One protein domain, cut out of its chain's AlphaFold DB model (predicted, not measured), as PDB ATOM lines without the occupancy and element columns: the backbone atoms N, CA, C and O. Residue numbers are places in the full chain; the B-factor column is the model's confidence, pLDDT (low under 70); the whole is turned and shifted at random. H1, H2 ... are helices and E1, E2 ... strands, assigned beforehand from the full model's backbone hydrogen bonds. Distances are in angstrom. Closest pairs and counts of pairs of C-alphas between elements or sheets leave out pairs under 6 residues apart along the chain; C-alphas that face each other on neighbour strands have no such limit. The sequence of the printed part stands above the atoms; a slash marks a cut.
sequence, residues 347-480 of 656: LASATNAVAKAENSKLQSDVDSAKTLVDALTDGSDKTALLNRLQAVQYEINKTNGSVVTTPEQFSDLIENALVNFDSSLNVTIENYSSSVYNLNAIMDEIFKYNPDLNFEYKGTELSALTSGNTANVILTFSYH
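Overview. This is residues 347 to 480 of the 656 residues of the protein "N-acetylmuramoyl-L-alanine amidase LytC" of Clostridium luticellarii (UniProt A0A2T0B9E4). Two lobes stand end to end: an up-and-down bundle of three helices, H1, H2 and H3, and a twisted three-stranded sheet with H4 packed on it. H4 stands between bundle and sheet, crosswise to H3. The 134 printed residues run H1 H2 H3 H4 E1 H5 H6 E2 E3; the sheet, E1 E3 E2, is antiparallel and the class mixed. The whole is compact, radius of gyration of the C-alphas 16.0 A, spanning 45 by 32 by 23 A.

Arrangement. H1, residues 347 to 360, and H2, residues 363 to 374, form a hairpin at a shallow tilt of 17 degrees, with closest C-alphas Ala 353 and Ala 369, 4.7 A. H3, residues 380 to 400, touches H1, closest C-alphas Glu 358 and Val 392, 5.6 A. H4, residues 407 to 419, only just touches H3, with 3 pairs of C-alphas within 8 A, closest Ala 391 and Asn 416, 6.7 A, about perpendicular at 79 degrees. Inner strand E3, residues 470 to 479, is antiparallel to E1, residues 424 to 430, N 427 to O 473 2.9 A, and to E2, residues 457 to 467, N 463 to O 474 2.9 A. H4 is on the sheet at a height of 7.1 A, over E3. H5, residues 439 to 449, touches H4, closest C-alphas Ser 411 and Ile 442, 6.3 A, and only grazes the sheet. H6, residues 451 to 454, only just touches H4, with 3 pairs within 8 A. Every O i to N i+4 pair is within hydrogen-bond range in H1 to H5; H6 is too short for one.

Along the chain. H1 begins at C-alpha 347 (-121.160, -70.120, 57.211). H3 spans 30.7 A, E2 30.8 A. E3, 29.0 A, ends at C-alpha 479 (-153.236, -81.291, 67.503).

Size, cuts and confidence. The farthest C-alphas, Ala 348 and Gly 468, are 48.4 A apart. The printed part has no cut, and no link is long. Mean pLDDT of the printed part is 80.9; 23 residues are under 70, among them 397 to 402.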
ATOM      1  N   LEU A 347    -120.026 -69.245  56.972       69.19
ATOM      2  CA  LEU A 347    -121.160 -70.120  57.211       69.19
ATOM      3  C   LEU A 347    -120.819 -71.261  58.172       69.19
ATOM      4  O   LEU A 347    -121.571 -71.505  59.112       69.19
ATOM      5  N   ALA A 348    -119.679 -71.936  58.000       65.69
ATOM      6  CA  ALA A 348    -119.251 -72.999  58.913       65.69
ATOM      7  C   ALA A 348    -119.054 -72.482  60.351       65.69
ATOM      8  O   ALA A 348    -119.445 -73.141  61.316       65.69
ATOM      9  N   SER A 349    -118.489 -71.282  60.501       66.31
ATOM     10  CA  SER A 349    -118.277 -70.639  61.804       66.31
ATOM     11  C   SER A 349    -119.599 -70.290  62.489       66.31
ATOM     12  O   SER A 349    -119.804 -70.652  63.649       66.31
ATOM     13  N   ALA A 350    -120.518 -69.657  61.755       76.25
ATOM     14  CA  ALA A 350    -121.862 -69.349  62.229       76.25
ATOM     15  C   ALA A 350    -122.629 -70.635  62.585       76.25
ATOM     16  O   ALA A 350    -123.182 -70.742  63.674       76.25
ATOM     17  N   THR A 351    -122.561 -71.664  61.736       75.19
ATOM     18  CA  THR A 351    -123.205 -72.972  61.955       75.19
ATOM     19  C   THR A 351    -122.750 -73.637  63.251       75.19
ATOM     20  O   THR A 351    -123.579 -74.126  64.020       75.19
ATOM     21  N   ASN A 352    -121.442 -73.637  63.519       68.75
ATOM     22  CA  ASN A 352    -120.884 -74.221  64.738       68.75
ATOM     23  C   ASN A 352    -121.272 -73.429  65.992       68.75
ATOM     24  O   ASN A 352    -121.533 -74.023  67.038       68.75
ATOM     25  N   ALA A 353    -121.330 -72.098  65.900       69.56
ATOM     26  CA  ALA A 353    -121.765 -71.258  67.009       69.56
ATOM     27  C   ALA A 353    -123.249 -71.477  67.339       69.56
ATOM     28  O   ALA A 353    -123.593 -71.622  68.510       69.56
ATOM     29  N   VAL A 354    -124.109 -71.609  66.321       77.88
ATOM     30  CA  VAL A 354    -125.515 -71.996  66.513       77.88
ATOM     31  C   VAL A 354    -125.621 -73.368  67.179       77.88
ATOM     32  O   VAL A 354    -126.329 -73.504  68.171       77.88
ATOM     33  N   ALA A 355    -124.854 -74.361  66.717       71.00
ATOM     34  CA  ALA A 355    -124.834 -75.688  67.339       71.00
ATOM     35  C   ALA A 355    -124.382 -75.652  68.810       71.00
ATOM     36  O   ALA A 355    -124.868 -76.419  69.644       71.00
ATOM     37  N   LYS A 356    -123.456 -74.756  69.161       69.94
ATOM     38  CA  LYS A 356    -123.050 -74.547  70.554       69.94
ATOM     39  C   LYS A 356    -124.201 -73.974  71.384       69.94
ATOM     40  O   LYS A 356    -124.475 -74.516  72.451       69.94
ATOM     41  N   ALA A 357    -124.873 -72.935  70.885       72.00
ATOM     42  CA  ALA A 357    -126.021 -72.326  71.552       72.00
ATOM     43  C   ALA A 357    -127.154 -73.343  71.777       72.00
ATOM     44  O   ALA A 357    -127.706 -73.414  72.874       72.00
ATOM     45  N   GLU A 358    -127.435 -74.193  70.786       79.94
ATOM     46  CA  GLU A 358    -128.420 -75.282  70.885       79.94
ATOM     47  C   GLU A 358    -128.114 -76.262  72.021       79.94
ATOM     48  O   GLU A 358    -129.021 -76.694  72.732       79.94
ATOM     49  N   ASN A 359    -126.836 -76.595  72.211       70.19
ATOM     50  CA  ASN A 359    -126.411 -77.535  73.243       70.19
ATOM     51  C   ASN A 359    -126.345 -76.904  74.636       70.19
ATOM     52  O   ASN A 359    -126.698 -77.555  75.618       70.19
ATOM     53  N   SER A 360    -125.853 -75.667  74.746       71.19
ATOM     54  CA  SER A 360    -125.641 -75.028  76.047       71.19
ATOM     55  C   SER A 360    -126.911 -74.413  76.622       71.19
ATOM     56  O   SER A 360    -127.046 -74.352  77.844       71.19
ATOM     57  N   LYS A 361    -127.827 -73.951  75.759       80.88
ATOM     58  CA  LYS A 361    -129.003 -73.157  76.138       80.88
ATOM     59  C   LYS A 361    -128.643 -71.955  77.026       80.88
ATOM     60  O   LYS A 361    -129.384 -71.598  77.938       80.88
ATOM     61  N   LEU A 362    -127.490 -71.333  76.778       69.31
ATOM     62  CA  LEU A 362    -127.052 -70.120  77.470       69.31
ATOM     63  C   LEU A 362    -127.267 -68.891  76.584       69.31
ATOM     64  O   LEU A 362    -126.894 -68.898  75.413       69.31
ATOM     65  N   GLN A 363    -127.793 -67.808  77.168       74.50
ATOM     66  CA  GLN A 363    -128.045 -66.554  76.445       74.50
ATOM     67  C   GLN A 363    -126.774 -65.998  75.787       74.50
ATOM     68  O   GLN A 363    -126.794 -65.582  74.637       74.50
ATOM     69  N   SER A 364    -125.638 -66.080  76.482       60.72
ATOM     70  CA  SER A 364    -124.341 -65.624  75.973       60.72
ATOM     71  C   SER A 364    -123.875 -66.367  74.714       60.72
ATOM     72  O   SER A 364    -123.199 -65.780  73.866       60.72
ATOM     73  N   ASP A 365    -124.230 -67.646  74.568       64.44
ATOM     74  CA  ASP A 365    -123.915 -68.421  73.366       64.44
ATOM     75  C   ASP A 365    -124.870 -68.079  72.216       64.44
ATOM     76  O   ASP A 365    -124.425 -68.018  71.068       64.44
ATOM     77  N   VAL A 366    -126.144 -67.786  72.513       75.19
ATOM     78  CA  VAL A 366    -127.107 -67.273  71.521       75.19
ATOM     79  C   VAL A 366    -126.646 -65.925  70.971       75.19
ATOM     80  O   VAL A 366    -126.586 -65.764  69.755       75.19
ATOM     81  N   ASP A 367    -126.239 -64.993  71.833       67.12
ATOM     82  CA  ASP A 367    -125.766 -63.661  71.427       67.12
ATOM     83  C   ASP A 367    -124.504 -63.751  70.545       67.12
ATOM     84  O   ASP A 367    -124.386 -63.091  69.504       67.12
ATOM     85  N   SER A 368    -123.572 -64.632  70.928       67.19
ATOM     86  CA  SER A 368    -122.335 -64.885  70.176       67.19
ATOM     87  C   SER A 368    -122.623 -65.479  68.797       67.19
ATOM     88  O   SER A 368    -122.061 -65.047  67.789       67.19
ATOM     89  N   ALA A 369    -123.519 -66.464  68.734       76.75
ATOM     90  CA  ALA A 369    -123.913 -67.092  67.485       76.75
ATOM     91  C   ALA A 369    -124.699 -66.128  66.589       76.75
ATOM     92  O   ALA A 369    -124.428 -66.063  65.391       76.75
ATOM     93  N   LYS A 370    -125.604 -65.324  67.162       80.94
ATOM     94  CA  LYS A 370    -126.386 -64.323  66.430       80.94
ATOM     95  C   LYS A 370    -125.491 -63.308  65.734       80.94
ATOM     96  O   LYS A 370    -125.690 -63.043  64.555       80.94
ATOM     97  N   THR A 371    -124.453 -62.835  66.414       70.62
ATOM     98  CA  THR A 371    -123.463 -61.920  65.827       70.62
ATOM     99  C   THR A 371    -122.797 -62.515  64.577       70.62
ATOM    100  O   THR A 371    -122.635 -61.830  63.568       70.62
ATOM    101  N   LEU A 372    -122.437 -63.803  64.611       72.38
ATOM    102  CA  LEU A 372    -121.813 -64.488  63.472       72.38
ATOM    103  C   LEU A 372    -122.792 -64.736  62.323       72.38
ATOM    104  O   LEU A 372    -122.407 -64.636  61.162       72.38
ATOM    105  N   VAL A 373    -124.045 -65.056  62.644       78.12
ATOM    106  CA  VAL A 373    -125.100 -65.266  61.650       78.12
ATOM    107  C   VAL A 373    -125.492 -63.945  60.983       78.12
ATOM    108  O   VAL A 373    -125.614 -63.896  59.761       78.12
ATOM    109  N   ASP A 374    -125.617 -62.855  61.744       77.31
ATOM    110  CA  ASP A 374    -125.953 -61.524  61.223       77.31
ATOM    111  C   ASP A 374    -124.885 -61.008  60.238       77.31
ATOM    112  O   ASP A 374    -125.220 -60.299  59.287       77.31
ATOM    113  N   ALA A 375    -123.626 -61.429  60.413       70.75
ATOM    114  CA  ALA A 375    -122.504 -61.114  59.528       70.75
ATOM    115  C   ALA A 375    -122.474 -61.918  58.210       70.75
ATOM    116  O   ALA A 375    -121.675 -61.599  57.326       70.75
ATOM    117  N   LEU A 376    -123.309 -62.953  58.051       70.19
ATOM    118  CA  LEU A 376    -123.432 -63.682  56.785       70.19
ATOM    119  C   LEU A 376    -124.122 -62.825  55.720       70.19
ATOM    120  O   LEU A 376    -124.972 -61.981  56.023       70.19
ATOM    121  N   THR A 377    -123.792 -63.087  54.452       75.94
ATOM    122  CA  THR A 377    -124.565 -62.552  53.323       75.94
ATOM    123  C   THR A 377    -125.990 -63.101  53.376       75.94
ATOM    124  O   THR A 377    -126.191 -64.262  53.739       75.94
ATOM    125  N   ASP A 378    -126.975 -62.274  53.032       65.12
ATOM    126  CA  ASP A 378    -128.376 -62.689  53.025       65.12
ATOM    127  C   ASP A 378    -128.597 -63.854  52.041       65.12
ATOM    128  O   ASP A 378    -128.067 -63.859  50.928       65.12
ATOM    129  N   GLY A 379    -129.338 -64.872  52.481       65.00
ATOM    130  CA  GLY A 379    -129.542 -66.120  51.744       65.00
ATOM    131  C   GLY A 379    -130.091 -67.238  52.633       65.00
ATOM    132  O   GLY A 379    -130.228 -67.070  53.848       65.00
ATOM    133  N   SER A 380    -130.382 -68.396  52.032       58.78
ATOM    134  CA  SER A 380    -131.023 -69.543  52.701       58.78
ATOM    135  C   SER A 380    -130.281 -70.009  53.955       58.78
ATOM    136  O   SER A 380    -130.908 -70.341  54.959       58.78
ATOM    137  N   ASP A 381    -128.951 -69.985  53.925       72.69
ATOM    138  CA  ASP A 381    -128.120 -70.456  55.028       72.69
ATOM    139  C   ASP A 381    -128.192 -69.540  56.260       72.69
ATOM    140  O   ASP A 381    -128.322 -70.015  57.389       72.69
ATOM    141  N   LYS A 382    -128.166 -68.216  56.051       81.50
ATOM    142  CA  LYS A 382    -128.342 -67.229  57.124       81.50
ATOM    143  C   LYS A 382    -129.716 -67.379  57.763       81.50
ATOM    144  O   LYS A 382    -129.811 -67.470  58.984       81.50
ATOM    145  N   THR A 383    -130.759 -67.476  56.941       66.88
ATOM    146  CA  THR A 383    -132.137 -67.684  57.405       66.88
ATOM    147  C   THR A 383    -132.265 -68.975  58.216       66.88
ATOM    148  O   THR A 383    -132.813 -68.956  59.315       66.88
ATOM    149  N   ALA A 384    -131.692 -70.086  57.743       68.00
ATOM    150  CA  ALA A 384    -131.723 -71.359  58.463       68.00
ATOM    151  C   ALA A 384    -131.044 -71.277  59.842       68.00
ATOM    152  O   ALA A 384    -131.546 -71.833  60.821       68.00
ATOM    153  N   LEU A 385    -129.915 -70.571  59.940       76.75
ATOM    154  CA  LEU A 385    -129.202 -70.383  61.203       76.75
ATOM    155  C   LEU A 385    -129.910 -69.416  62.162       76.75
ATOM    156  O   LEU A 385    -129.915 -69.672  63.366       76.75
ATOM    157  N   LEU A 386    -130.543 -68.353  61.652       76.50
ATOM    158  CA  LEU A 386    -131.380 -67.459  62.463       76.50
ATOM    159  C   LEU A 386    -132.568 -68.210  63.067       76.50
ATOM    160  O   LEU A 386    -132.799 -68.097  64.268       76.50
ATOM    161  N   ASN A 387    -133.249 -69.042  62.275       68.44
ATOM    162  CA  ASN A 387    -134.379 -69.846  62.747       68.44
ATOM    163  C   ASN A 387    -133.964 -70.806  63.870       68.44
ATOM    164  O   ASN A 387    -134.654 -70.946  64.879       68.44
ATOM    165  N   ARG A 388    -132.794 -71.442  63.728       87.69
ATOM    166  CA  ARG A 388    -132.222 -72.298  64.775       87.69
ATOM    167  C   ARG A 388    -131.937 -71.514  66.056       87.69
ATOM    168  O   ARG A 388    -132.315 -71.962  67.132       87.69
ATOM    169  N   LEU A 389    -131.337 -70.325  65.959       84.12
ATOM    170  CA  LEU A 389    -131.094 -69.479  67.134       84.12
ATOM    171  C   LEU A 389    -132.373 -68.994  67.802       84.12
ATOM    172  O   LEU A 389    -132.428 -68.950  69.028       84.12
ATOM    173  N   GLN A 390    -133.401 -68.670  67.022       76.50
ATOM    174  CA  GLN A 390    -134.707 -68.283  67.544       76.50
ATOM    175  C   GLN A 390    -135.336 -69.417  68.367       76.50
ATOM    176  O   GLN A 390    -135.831 -69.168  69.466       76.50
ATOM    177  N   ALA A 391    -135.220 -70.671  67.912       73.12
ATOM    178  CA  ALA A 391    -135.681 -71.834  68.672       73.12
ATOM    179  C   ALA A 391    -134.931 -72.001  70.010       73.12
ATOM    180  O   ALA A 391    -135.547 -72.261  71.044       73.12
ATOM    181  N   VAL A 392    -133.608 -71.797  70.024       79.38
ATOM    182  CA  VAL A 392    -132.814 -71.819  71.269       79.38
ATOM    183  C   VAL A 392    -133.218 -70.679  72.204       79.38
ATOM    184  O   VAL A 392    -133.392 -70.892  73.403       79.38
ATOM    185  N   GLN A 393    -133.403 -69.475  71.659       80.50
ATOM    186  CA  GLN A 393    -133.837 -68.303  72.413       80.50
ATOM    187  C   GLN A 393    -135.201 -68.531  73.076       80.50
ATOM    188  O   GLN A 393    -135.398 -68.163  74.234       80.50
ATOM    189  N   TYR A 394    -136.133 -69.176  72.373       70.12
ATOM    190  CA  TYR A 394    -137.440 -69.542  72.909       70.12
ATOM    191  C   TYR A 394    -137.337 -70.496  74.108       70.12
ATOM    192  O   TYR A 394    -137.964 -70.259  75.140       70.12
ATOM    193  N   GLU A 395    -136.497 -71.530  74.024       73.94
ATOM    194  CA  GLU A 395    -136.270 -72.481  75.122       73.94
ATOM    195  C   GLU A 395    -135.714 -71.802  76.387       73.94
ATOM    196  O   GLU A 395    -136.125 -72.108  77.515       73.94
ATOM    197  N   ILE A 396    -134.810 -70.835  76.203       71.44
ATOM    198  CA  ILE A 396    -134.268 -70.007  77.289       71.44
ATOM    199  C   ILE A 396    -135.382 -69.151  77.911       71.44
ATOM    200  O   ILE A 396    -135.554 -69.136  79.133       71.44
ATOM    201  N   ASN A 397    -136.184 -68.488  77.075       68.12
ATOM    202  CA  ASN A 397    -137.276 -67.613  77.510       68.12
ATOM    203  C   ASN A 397    -138.390 -68.377  78.247       68.12
ATOM    204  O   ASN A 397    -138.954 -67.871  79.222       68.12
ATOM    205  N   LYS A 398    -138.678 -69.616  77.829       66.56
ATOM    206  CA  LYS A 398    -139.629 -70.527  78.483       66.56
ATOM    207  C   LYS A 398    -139.172 -70.915  79.890       66.56
ATOM    208  O   LYS A 398    -139.981 -70.941  80.815       66.56
ATOM    209  N   THR A 399    -137.876 -71.170  80.065       59.97
ATOM    210  CA  THR A 399    -137.288 -71.592  81.349       59.97
ATOM    211  C   THR A 399    -137.220 -70.445  82.364       59.97
ATOM    212  O   THR A 399    -137.409 -70.669  83.557       59.97
ATOM    213  N   ASN A 400    -137.012 -69.209  81.898       56.97
ATOM    214  CA  ASN A 400    -136.861 -68.033  82.761       56.97
ATOM    215  C   ASN A 400    -138.182 -67.315  83.102       56.97
ATOM    216  O   ASN A 400    -138.164 -66.368  83.886       56.97
ATOM    217  N   GLY A 401    -139.318 -67.766  82.555       57.72
ATOM    218  CA  GLY A 401    -140.610 -67.091  82.681       57.72
ATOM    219  C   GLY A 401    -140.664 -65.832  81.810       57.72
ATOM    220  O   GLY A 401    -140.084 -64.802  82.139       57.72
ATOM    221  N   SER A 402    -141.363 -65.910  80.677       66.44
ATOM    222  CA  SER A 402    -141.431 -64.805  79.715       66.44
ATOM    223  C   SER A 402    -142.386 -63.707  80.191       66.44
ATOM    224  O   SER A 402    -143.588 -63.950  80.347       66.44
ATOM    225  N   VAL A 403    -141.855 -62.497  80.401       79.06
ATOM    226  CA  VAL A 403    -142.648 -61.266  80.514       79.06
ATOM    227  C   VAL A 403    -142.702 -60.616  79.134       79.06
ATOM    228  O   VAL A 403    -141.668 -60.253  78.578       79.06
ATOM    229  N   VAL A 404    -143.904 -60.496  78.582       83.44
ATOM    230  CA  VAL A 404    -144.183 -59.910  77.271       83.44
ATOM    231  C   VAL A 404    -144.808 -58.535  77.443       83.44
ATOM    232  O   VAL A 404    -145.710 -58.352  78.260       83.44
ATOM    233  N   THR A 405    -144.348 -57.572  76.648       84.62
ATOM    234  CA  THR A 405    -144.834 -56.186  76.691       84.62
ATOM    235  C   THR A 405    -145.469 -55.729  75.376       84.62
ATOM    236  O   THR A 405    -146.070 -54.653  75.345       84.62
ATOM    237  N   THR A 406    -145.378 -56.533  74.308       85.69
ATOM    238  CA  THR A 406    -145.892 -56.207  72.963       85.69
ATOM    239  C   THR A 406    -146.618 -57.394  72.303       85.69
ATOM    240  O   THR A 406    -146.275 -58.546  72.582       85.69
ATOM    241  N   PRO A 407    -147.612 -57.156  71.419       84.75
ATOM    242  CA  PRO A 407    -148.276 -58.211  70.646       84.75
ATOM    243  C   PRO A 407    -147.333 -59.005  69.748       84.75
ATOM    244  O   PRO A 407    -147.512 -60.211  69.617       84.75
ATOM    245  N   GLU A 408    -146.313 -58.362  69.183       81.81
ATOM    246  CA  GLU A 408    -145.318 -59.013  68.330       81.81
ATOM    247  C   GLU A 408    -144.536 -60.067  69.125       81.81
ATOM    248  O   GLU A 408    -144.484 -61.226  68.729       81.81
ATOM    249  N   GLN A 409    -144.050 -59.722  70.322       82.81
ATOM    250  CA  GLN A 409    -143.406 -60.689  71.220       82.81
ATOM    251  C   GLN A 409    -144.341 -61.837  71.619       82.81
ATOM    252  O   GLN A 409    -143.893 -62.967  71.808       82.81
ATOM    253  N   PHE A 410    -145.638 -61.562  71.790       88.25
ATOM    254  CA  PHE A 410    -146.616 -62.608  72.082       88.25
ATOM    255  C   PHE A 410    -146.808 -63.542  70.881       88.25
ATOM    256  O   PHE A 410    -146.809 -64.759  71.057       88.25
ATOM    257  N   SER A 411    -146.910 -62.974  69.677       86.75
ATOM    258  CA  SER A 411    -146.978 -63.705  68.411       86.75
ATOM    259  C   SER A 411    -145.753 -64.597  68.217       86.75
ATOM    260  O   SER A 411    -145.913 -65.788  67.969       86.75
ATOM    261  N   ASP A 412    -144.544 -64.076  68.447       81.44
ATOM    262  CA  ASP A 412    -143.295 -64.840  68.330       81.44
ATOM    263  C   ASP A 412    -143.270 -66.050  69.275       81.44
ATOM    264  O   ASP A 412    -142.812 -67.137  68.911       81.44
ATOM    265  N   LEU A 413    -143.756 -65.898  70.513       84.31
ATOM    266  CA  LEU A 413    -143.834 -67.020  71.454       84.31
ATOM    267  C   LEU A 413    -144.843 -68.079  70.993       84.31
ATOM    268  O   LEU A 413    -144.568 -69.270  71.138       84.31
ATOM    269  N   ILE A 414    -145.984 -67.663  70.437       90.50
ATOM    270  CA  ILE A 414    -146.984 -68.577  69.871       90.50
ATOM    271  C   ILE A 414    -146.402 -69.322  68.672       90.50
ATOM    272  O   ILE A 414    -146.506 -70.544  68.608       90.50
ATOM    273  N   GLU A 415    -145.755 -68.609  67.754       85.00
ATOM    274  CA  GLU A 415    -145.123 -69.189  66.572       85.00
ATOM    275  C   GLU A 415    -144.111 -70.269  66.972       85.00
ATOM    276  O   GLU A 415    -144.169 -71.401  66.491       85.00
ATOM    277  N   ASN A 416    -143.250 -69.970  67.948       80.81
ATOM    278  CA  ASN A 416    -142.288 -70.934  68.470       80.81
ATOM    279  C   ASN A 416    -142.947 -72.130  69.177       80.81
ATOM    280  O   ASN A 416    -142.461 -73.259  69.059       80.81
ATOM    281  N   ALA A 417    -144.045 -71.919  69.906       86.31
ATOM    282  CA  ALA A 417    -144.804 -73.014  70.505       86.31
ATOM    283  C   ALA A 417    -145.370 -73.950  69.423       86.31
ATOM    284  O   ALA A 417    -145.244 -75.171  69.544       86.31
ATOM    285  N   LEU A 418    -145.911 -73.386  68.336       89.06
ATOM    286  CA  LEU A 418    -146.436 -74.132  67.190       89.06
ATOM    287  C   LEU A 418    -145.335 -74.905  66.455       89.06
ATOM    288  O   LEU A 418    -145.510 -76.095  66.197       89.06
ATOM    289  N   VAL A 419    -144.177 -74.280  66.200       82.12
ATOM    290  CA  VAL A 419    -142.991 -74.937  65.609       82.12
ATOM    291  C   VAL A 419    -142.589 -76.187  66.398       82.12
ATOM    292  O   VAL A 419    -142.197 -77.200  65.816       82.12
ATOM    293  N   ASN A 420    -142.688 -76.117  67.726       80.31
ATOM    294  CA  ASN A 420    -142.286 -77.185  68.636       80.31
ATOM    295  C   ASN A 420    -143.418 -78.156  68.999       80.31
ATOM    296  O   ASN A 420    -143.194 -79.057  69.816       80.31
ATOM    297  N   PHE A 421    -144.619 -77.986  68.434       87.94
ATOM    298  CA  PHE A 421    -145.825 -78.732  68.806       87.94
ATOM    299  C   PHE A 421    -146.056 -78.757  70.329       87.94
ATOM    300  O   PHE A 421    -146.379 -79.794  70.916       87.94
ATOM    301  N   ASP A 422    -145.774 -77.644  71.008       87.38
ATOM    302  CA  ASP A 422    -145.969 -77.529  72.450       87.38
ATOM    303  C   ASP A 422    -147.457 -77.650  72.792       87.38
ATOM    304  O   ASP A 422    -148.300 -77.007  72.183       87.38
ATOM    305  N   SER A 423    -147.800 -78.452  73.803       91.19
ATOM    306  CA  SER A 423    -149.192 -78.597  74.248       91.19
ATOM    307  C   SER A 423    -149.688 -77.397  75.055       91.19
ATOM    308  O   SER A 423    -150.895 -77.184  75.176       91.19
ATOM    309  N   SER A 424    -148.773 -76.607  75.619       91.25
ATOM    310  CA  SER A 424    -149.113 -75.378  76.323       91.25
ATOM    311  C   SER A 424    -147.986 -74.352  76.322       91.25
ATOM    312  O   SER A 424    -146.800 -74.688  76.263       91.25
ATOM    313  N   LEU A 425    -148.382 -73.087  76.441       89.62
ATOM    314  CA  LEU A 425    -147.502 -71.936  76.595       89.62
ATOM    315  C   LEU A 425    -148.040 -71.055  77.731       89.62
ATOM    316  O   LEU A 425    -149.213 -70.692  77.735       89.62
ATOM    317  N   ASN A 426    -147.185 -70.722  78.700       88.25
ATOM    318  CA  ASN A 426    -147.516 -69.839  79.822       88.25
ATOM    319  C   ASN A 426    -146.699 -68.550  79.710       88.25
ATOM    320  O   ASN A 426    -145.469 -68.600  79.675       88.25
ATOM    321  N   VAL A 427    -147.386 -67.412  79.654       88.62
ATOM    322  CA  VAL A 427    -146.790 -66.092  79.425       88.62
ATOM    323  C   VAL A 427    -147.349 -65.099  80.429       88.62
ATOM    324  O   VAL A 427    -148.548 -65.069  80.692       88.62
ATOM    325  N   THR A 428    -146.491 -64.238  80.967       89.94
ATOM    326  CA  THR A 428    -146.948 -63.056  81.705       89.94
ATOM    327  C   THR A 428    -146.954 -61.864  80.761       89.94
ATOM    328  O   THR A 428    -145.928 -61.552  80.178       89.94
ATOM    329  N   ILE A 429    -148.093 -61.195  80.601       90.12
ATOM    330  CA  ILE A 429    -148.252 -60.051  79.698       90.12
ATOM    331  C   ILE A 429    -148.467 -58.781  80.518       90.12
ATOM    332  O   ILE A 429    -149.380 -58.723  81.345       90.12
ATOM    333  N   GLU A 430    -147.658 -57.752  80.275       89.44
ATOM    334  CA  GLU A 430    -147.878 -56.408  80.809       89.44
ATOM    335  C   GLU A 430    -148.862 -55.618  79.939       89.44
ATOM    336  O   GLU A 430    -148.854 -55.693  78.712       89.44
ATOM    337  N   ASN A 431    -149.707 -54.821  80.590       85.06
ATOM    338  CA  ASN A 431    -150.766 -54.020  79.975       85.06
ATOM    339  C   ASN A 431    -151.701 -54.851  79.079       85.06
ATOM    340  O   ASN A 431    -152.105 -54.417  77.999       85.06
ATOM    341  N   TYR A 432    -152.043 -56.061  79.532       85.81
ATOM    342  CA  TYR A 432    -152.890 -56.977  78.776       85.81
ATOM    343  C   TYR A 432    -154.264 -56.368  78.464       85.81
ATOM    344  O   TYR A 432    -155.002 -55.944  79.354       85.81
ATOM    345  N   SER A 433    -154.629 -56.401  77.183       84.81
ATOM    346  CA  SER A 433    -155.969 -56.098  76.685       84.81
ATOM    347  C   SER A 433    -156.356 -57.123  75.628       84.81
ATOM    348  O   SER A 433    -155.625 -57.311  74.658       84.81
ATOM    349  N   SER A 434    -157.532 -57.734  75.760       82.00
ATOM    350  CA  SER A 434    -158.031 -58.727  74.798       82.00
ATOM    351  C   SER A 434    -158.293 -58.155  73.400       82.00
ATOM    352  O   SER A 434    -158.338 -58.910  72.433       82.00
ATOM    353  N   SER A 435    -158.448 -56.833  73.268       84.56
ATOM    354  CA  SER A 435    -158.549 -56.173  71.960       84.56
ATOM    355  C   SER A 435    -157.201 -56.027  71.252       84.56
ATOM    356  O   SER A 435    -157.174 -55.949  70.029       84.56
ATOM    357  N   VAL A 436    -156.106 -55.972  72.015       85.06
ATOM    358  CA  VAL A 436    -154.734 -55.791  71.516       85.06
ATOM    359  C   VAL A 436    -154.071 -57.152  71.296       85.06
ATOM    360  O   VAL A 436    -153.484 -57.389  70.251       85.06
ATOM    361  N   TYR A 437    -154.241 -58.076  72.242       87.25
ATOM    362  CA  TYR A 437    -153.742 -59.452  72.179       87.25
ATOM    363  C   TYR A 437    -154.838 -60.406  71.680       87.25
ATOM    364  O   TYR A 437    -155.164 -61.405  72.323       87.25
ATOM    365  N   ASN A 438    -155.474 -60.053  70.561       90.31
ATOM    366  CA  ASN A 438    -156.547 -60.856  69.981       90.31
ATOM    367  C   ASN A 438    -155.963 -62.132  69.359       90.31
ATOM    368  O   ASN A 438    -155.408 -62.088  68.264       90.31
ATOM    369  N   LEU A 439    -156.117 -63.264  70.054       90.25
ATOM    370  CA  LEU A 439    -155.543 -64.541  69.629       90.25
ATOM    371  C   LEU A 439    -155.966 -64.938  68.210       90.25
ATOM    372  O   LEU A 439    -155.124 -65.391  67.455       90.25
ATOM    373  N   ASN A 440    -157.231 -64.744  67.827       90.19
ATOM    374  CA  ASN A 440    -157.688 -65.145  66.495       90.19
ATOM    375  C   ASN A 440    -156.974 -64.346  65.401       90.19
ATOM    376  O   ASN A 440    -156.476 -64.935  64.454       90.19
ATOM    377  N   ALA A 441    -156.863 -63.024  65.567       89.19
ATOM    378  CA  ALA A 441    -156.160 -62.178  64.603       89.19
ATOM    379  C   ALA A 441    -154.666 -62.534  64.504       89.19
ATOM    380  O   ALA A 441    -154.121 -62.581  63.407       89.19
ATOM    381  N   ILE A 442    -154.031 -62.829  65.644       90.88
ATOM    382  CA  ILE A 442    -152.622 -63.240  65.704       90.88
ATOM    383  C   ILE A 442    -152.424 -64.600  65.023       90.88
ATOM    384  O   ILE A 442    -151.537 -64.743  64.191       90.88
ATOM    385  N   MET A 443    -153.262 -65.596  65.327       92.19
ATOM    386  CA  MET A 443    -153.187 -66.920  64.701       92.19
ATOM    387  C   MET A 443    -153.442 -66.849  63.189       92.19
ATOM    388  O   MET A 443    -152.730 -67.500  62.427       92.19
ATOM    389  N   ASP A 444    -154.413 -66.040  62.754       88.00
ATOM    390  CA  ASP A 444    -154.696 -65.805  61.334       88.00
ATOM    391  C   ASP A 444    -153.475 -65.203  60.620       88.00
ATOM    392  O   ASP A 444    -153.146 -65.609  59.505       88.00
ATOM    393  N   GLU A 445    -152.780 -64.257  61.255       87.25
ATOM    394  CA  GLU A 445    -151.562 -63.651  60.716       87.25
ATOM    395  C   GLU A 445    -150.389 -64.642  60.674       87.25
ATOM    396  O   GLU A 445    -149.737 -64.766  59.633       87.25
ATOM    397  N   ILE A 446    -150.176 -65.412  61.749       88.62
ATOM    398  CA  ILE A 446    -149.154 -66.466  61.810       88.62
ATOM    399  C   ILE A 446    -149.368 -67.468  60.676       88.62
ATOM    400  O   ILE A 446    -148.446 -67.716  59.904       88.62
ATOM    401  N   PHE A 447    -150.572 -68.021  60.519       89.56
ATOM    402  CA  PHE A 447    -150.837 -69.018  59.479       89.56
ATOM    403  C   PHE A 447    -150.856 -68.434  58.068       89.56
ATOM    404  O   PHE A 447    -150.587 -69.154  57.109       89.56
ATOM    405  N   LYS A 448    -151.130 -67.138  57.915       82.88
ATOM    406  CA  LYS A 448    -151.039 -66.471  56.615       82.88
ATOM    407  C   LYS A 448    -149.601 -66.431  56.093       82.88
ATOM    408  O   LYS A 448    -149.389 -66.679  54.907       82.88
ATOM    409  N   TYR A 449    -148.638 -66.091  56.949       80.31
ATOM    410  CA  TYR A 449    -147.229 -65.959  56.556       80.31
ATOM    411  C   TYR A 449    -146.405 -67.230  56.797       80.31
ATOM    412  O   TYR A 449    -145.365 -67.408  56.171       80.31
ATOM    413  N   ASN A 450    -146.901 -68.135  57.641       80.56
ATOM    414  CA  ASN A 450    -146.304 -69.431  57.946       80.56
ATOM    415  C   ASN A 450    -147.362 -70.553  57.899       80.56
ATOM    416  O   ASN A 450    -147.653 -71.184  58.924       80.56
ATOM    417  N   PRO A 451    -147.966 -70.829  56.728       85.50
ATOM    418  CA  PRO A 451    -149.014 -71.847  56.600       85.50
ATOM    419  C   PRO A 451    -148.551 -73.251  57.013       85.50
ATOM    420  O   PRO A 451    -149.362 -74.070  57.442       85.50
ATOM    421  N   ASP A 452    -147.242 -73.513  56.982       84.19
ATOM    422  CA  ASP A 452    -146.644 -74.754  57.464       84.19
ATOM    423  C   ASP A 452    -146.841 -75.017  58.962       84.19
ATOM    424  O   ASP A 452    -146.738 -76.176  59.377       84.19
ATOM    425  N   LEU A 453    -147.126 -73.986  59.764       86.81
ATOM    426  CA  LEU A 453    -147.386 -74.108  61.202       86.81
ATOM    427  C   LEU A 453    -148.810 -74.562  61.524       86.81
ATOM    428  O   LEU A 453    -149.072 -74.991  62.645       86.81
ATOM    429  N   ASN A 454    -149.715 -74.533  60.542       85.81
ATOM    430  CA  ASN A 454    -151.048 -75.121  60.664       85.81
ATOM    431  C   ASN A 454    -151.024 -76.660  60.502       85.81
ATOM    432  O   ASN A 454    -152.066 -77.313  60.466       85.81
ATOM    433  N   PHE A 455    -149.836 -77.263  60.378       87.44
ATOM    434  CA  PHE A 455    -149.664 -78.700  60.201       87.44
ATOM    435  C   PHE A 455    -150.234 -79.483  61.390       87.44
ATOM    436  O   PHE A 455    -149.701 -79.415  62.498       87.44
ATOM    437  N   GLU A 456    -151.307 -80.241  61.135       88.50
ATOM    438  CA  GLU A 456    -152.004 -81.088  62.119       88.50
ATOM    439  C   GLU A 456    -152.573 -80.304  63.318       88.50
ATOM    440  O   GLU A 456    -152.918 -80.882  64.353       88.50
ATOM    441  N   TYR A 457    -152.684 -78.982  63.184       90.75
ATOM    442  CA  TYR A 457    -153.230 -78.094  64.197       90.75
ATOM    443  C   TYR A 457    -154.761 -78.165  64.214       90.75
ATOM    444  O   TYR A 457    -155.420 -78.030  63.187       90.75
ATOM    445  N   LYS A 458    -155.338 -78.354  65.406       91.69
ATOM    446  CA  LYS A 458    -156.791 -78.462  65.613       91.69
ATOM    447  C   LYS A 458    -157.395 -77.200  66.227       91.69
ATOM    448  O   LYS A 458    -158.570 -76.906  66.012       91.69
ATOM    449  N   GLY A 459    -156.631 -76.486  67.049       92.00
ATOM    450  CA  GLY A 459    -157.122 -75.307  67.752       92.00
ATOM    451  C   GLY A 459    -156.262 -74.910  68.947       92.00
ATOM    452  O   GLY A 459    -155.433 -75.685  69.419       92.00
ATOM    453  N   THR A 460    -156.505 -73.704  69.451       94.88
ATOM    454  CA  THR A 460    -155.862 -73.154  70.646       94.88
ATOM    455  C   THR A 460    -156.936 -72.600  71.561       94.88
ATOM    456  O   THR A 460    -157.827 -71.878  71.116       94.88
ATOM    457  N   GLU A 461    -156.835 -72.910  72.847       93.00
ATOM    458  CA  GLU A 461    -157.657 -72.313  73.894       93.00
ATOM    459  C   GLU A 461    -156.823 -71.329  74.714       93.00
ATOM    460  O   GLU A 461    -155.677 -71.617  75.064       93.00
ATOM    461  N   LEU A 462    -157.405 -70.173  75.042       92.31
ATOM    462  CA  LEU A 462    -156.769 -69.134  75.850       92.31
ATOM    463  C   LEU A 462    -157.464 -69.013  77.202       92.31
ATOM    464  O   LEU A 462    -158.672 -68.788  77.276       92.31
ATOM    465  N   SER A 463    -156.675 -69.074  78.269       90.56
ATOM    466  CA  SER A 463    -157.081 -68.706  79.625       90.56
ATOM    467  C   SER A 463    -156.210 -67.556  80.119       90.56
ATOM    468  O   SER A 463    -154.992 -67.607  79.981       90.56
ATOM    469  N   ALA A 464    -156.813 -66.512  80.688       89.31
ATOM    470  CA  ALA A 464    -156.087 -65.354  81.203       89.31
ATOM    471  C   ALA A 464    -156.528 -65.019  82.631       89.31
ATOM    472  O   ALA A 464    -157.717 -64.847  82.905       89.31
ATOM    473  N   LEU A 465    -155.557 -64.883  83.534       87.69
ATOM    474  CA  LEU A 465    -155.750 -64.441  84.913       87.69
ATOM    475  C   LEU A 465    -155.106 -63.067  85.096       87.69
ATOM    476  O   LEU A 465    -153.884 -62.937  85.119       87.69
ATOM    477  N   THR A 466    -155.933 -62.033  85.224       86.31
ATOM    478  CA  THR A 466    -155.488 -60.638  85.355       86.31
ATOM    479  C   THR A 466    -155.254 -60.247  86.814       86.31
ATOM    480  O   THR A 466    -156.122 -60.479  87.658       86.31
ATOM    481  N   SER A 467    -154.135 -59.583  87.102       82.06
ATOM    482  CA  SER A 467    -153.822 -58.981  88.402       82.06
ATOM    483  C   SER A 467    -153.180 -57.603  88.202       82.06
ATOM    484  O   SER A 467    -152.027 -57.484  87.800       82.06
ATOM    485  N   GLY A 468    -153.931 -56.529  88.459       82.06
ATOM    486  CA  GLY A 468    -153.469 -55.167  88.164       82.06
ATOM    487  C   GLY A 468    -153.269 -54.944  86.659       82.06
ATOM    488  O   GLY A 468    -154.174 -55.226  85.878       82.06
ATOM    489  N   ASN A 469    -152.092 -54.448  86.262       81.44
ATOM    490  CA  ASN A 469    -151.732 -54.236  84.852       81.44
ATOM    491  C   ASN A 469    -151.146 -55.484  84.176       81.44
ATOM    492  O   ASN A 469    -150.766 -55.397  83.014       81.44
ATOM    493  N   THR A 470    -151.037 -56.624  84.859       85.94
ATOM    494  CA  THR A 470    -150.469 -57.843  84.272       85.94
ATOM    495  C   THR A 470    -151.520 -58.937  84.125       85.94
ATOM    496  O   THR A 470    -152.479 -59.016  84.894       85.94
ATOM    497  N   ALA A 471    -151.349 -59.799  83.126       89.44
ATOM    498  CA  ALA A 471    -152.121 -61.023  82.976       89.44
ATOM    499  C   ALA A 471    -151.184 -62.221  82.861       89.44
ATOM    500  O   ALA A 471    -150.239 -62.191  82.080       89.44
ATOM    501  N   ASN A 472    -151.460 -63.285  83.608       89.88
ATOM    502  CA  ASN A 472    -150.884 -64.589  83.317       89.88
ATOM    503  C   ASN A 472    -151.788 -65.282  82.290       89.88
ATOM    504  O   ASN A 472    -152.954 -65.558  82.582       89.88
ATOM    505  N   VAL A 473    -151.270 -65.483  81.083       90.50
ATOM    506  CA  VAL A 473    -151.970 -66.095  79.956       90.50
ATOM    507  C   VAL A 473    -151.436 -67.503  79.746       90.50
ATOM    508  O   VAL A 473    -150.233 -67.711  79.601       90.50
ATOM    509  N   ILE A 474    -152.348 -68.465  79.707       91.12
ATOM    510  CA  ILE A 474    -152.077 -69.861  79.394       91.12
ATOM    511  C   ILE A 474    -152.774 -70.175  78.077       91.12
ATOM    512  O   ILE A 474    -154.001 -70.115  77.987       91.12
ATOM    513  N   LEU A 475    -151.981 -70.529  77.072       93.62
ATOM    514  CA  LEU A 475    -152.460 -71.094  75.820       93.62
ATOM    515  C   LEU A 475    -152.353 -72.611  75.886       93.62
ATOM    516  O   LEU A 475    -151.327 -73.140  76.312       93.62
ATOM    517  N   THR A 476    -153.409 -73.298  75.466       94.94
ATOM    518  CA  THR A 476    -153.435 -74.755  75.318       94.94
ATOM    519  C   THR A 476    -153.640 -75.087  73.854       94.94
ATOM    520  O   THR A 476    -154.683 -74.754  73.293       94.94
ATOM    521  N   PHE A 477    -152.660 -75.742  73.242       95.19
ATOM    522  CA  PHE A 477    -152.704 -76.119  71.833       95.19
ATOM    523  C   PHE A 477    -153.205 -77.556  71.690       95.19
ATOM    524  O   PHE A 477    -152.827 -78.448  72.452       95.19
ATOM    525  N   SER A 478    -154.066 -77.780  70.703       94.69
ATOM    526  CA  SER A 478    -154.577 -79.095  70.327       94.69
ATOM    527  C   SER A 478    -154.106 -79.466  68.929       94.69
ATOM    528  O   SER A 478    -154.215 -78.663  68.003       94.69
ATOM    529  N   TYR A 479    -153.671 -80.714  68.773       94.06
ATOM    530  CA  TYR A 479    -153.236 -81.291  67.503       94.06
ATOM    531  C   TYR A 479    -153.960 -82.614  67.226       94.06
ATOM    532  O   TYR A 479    -154.533 -83.219  68.139       94.06
ATOM    533  N   HIS A 480    -153.952 -83.059  65.970       91.06
ATOM    534  CA  HIS A 480    -154.574 -84.318  65.544       91.06
ATOM    535  C   HIS A 480    -153.765 -85.574  65.919       91.06
ATOM    536  O   HIS A 480    -154.324 -86.670  65.934       91.06
TER     537      HIS A 480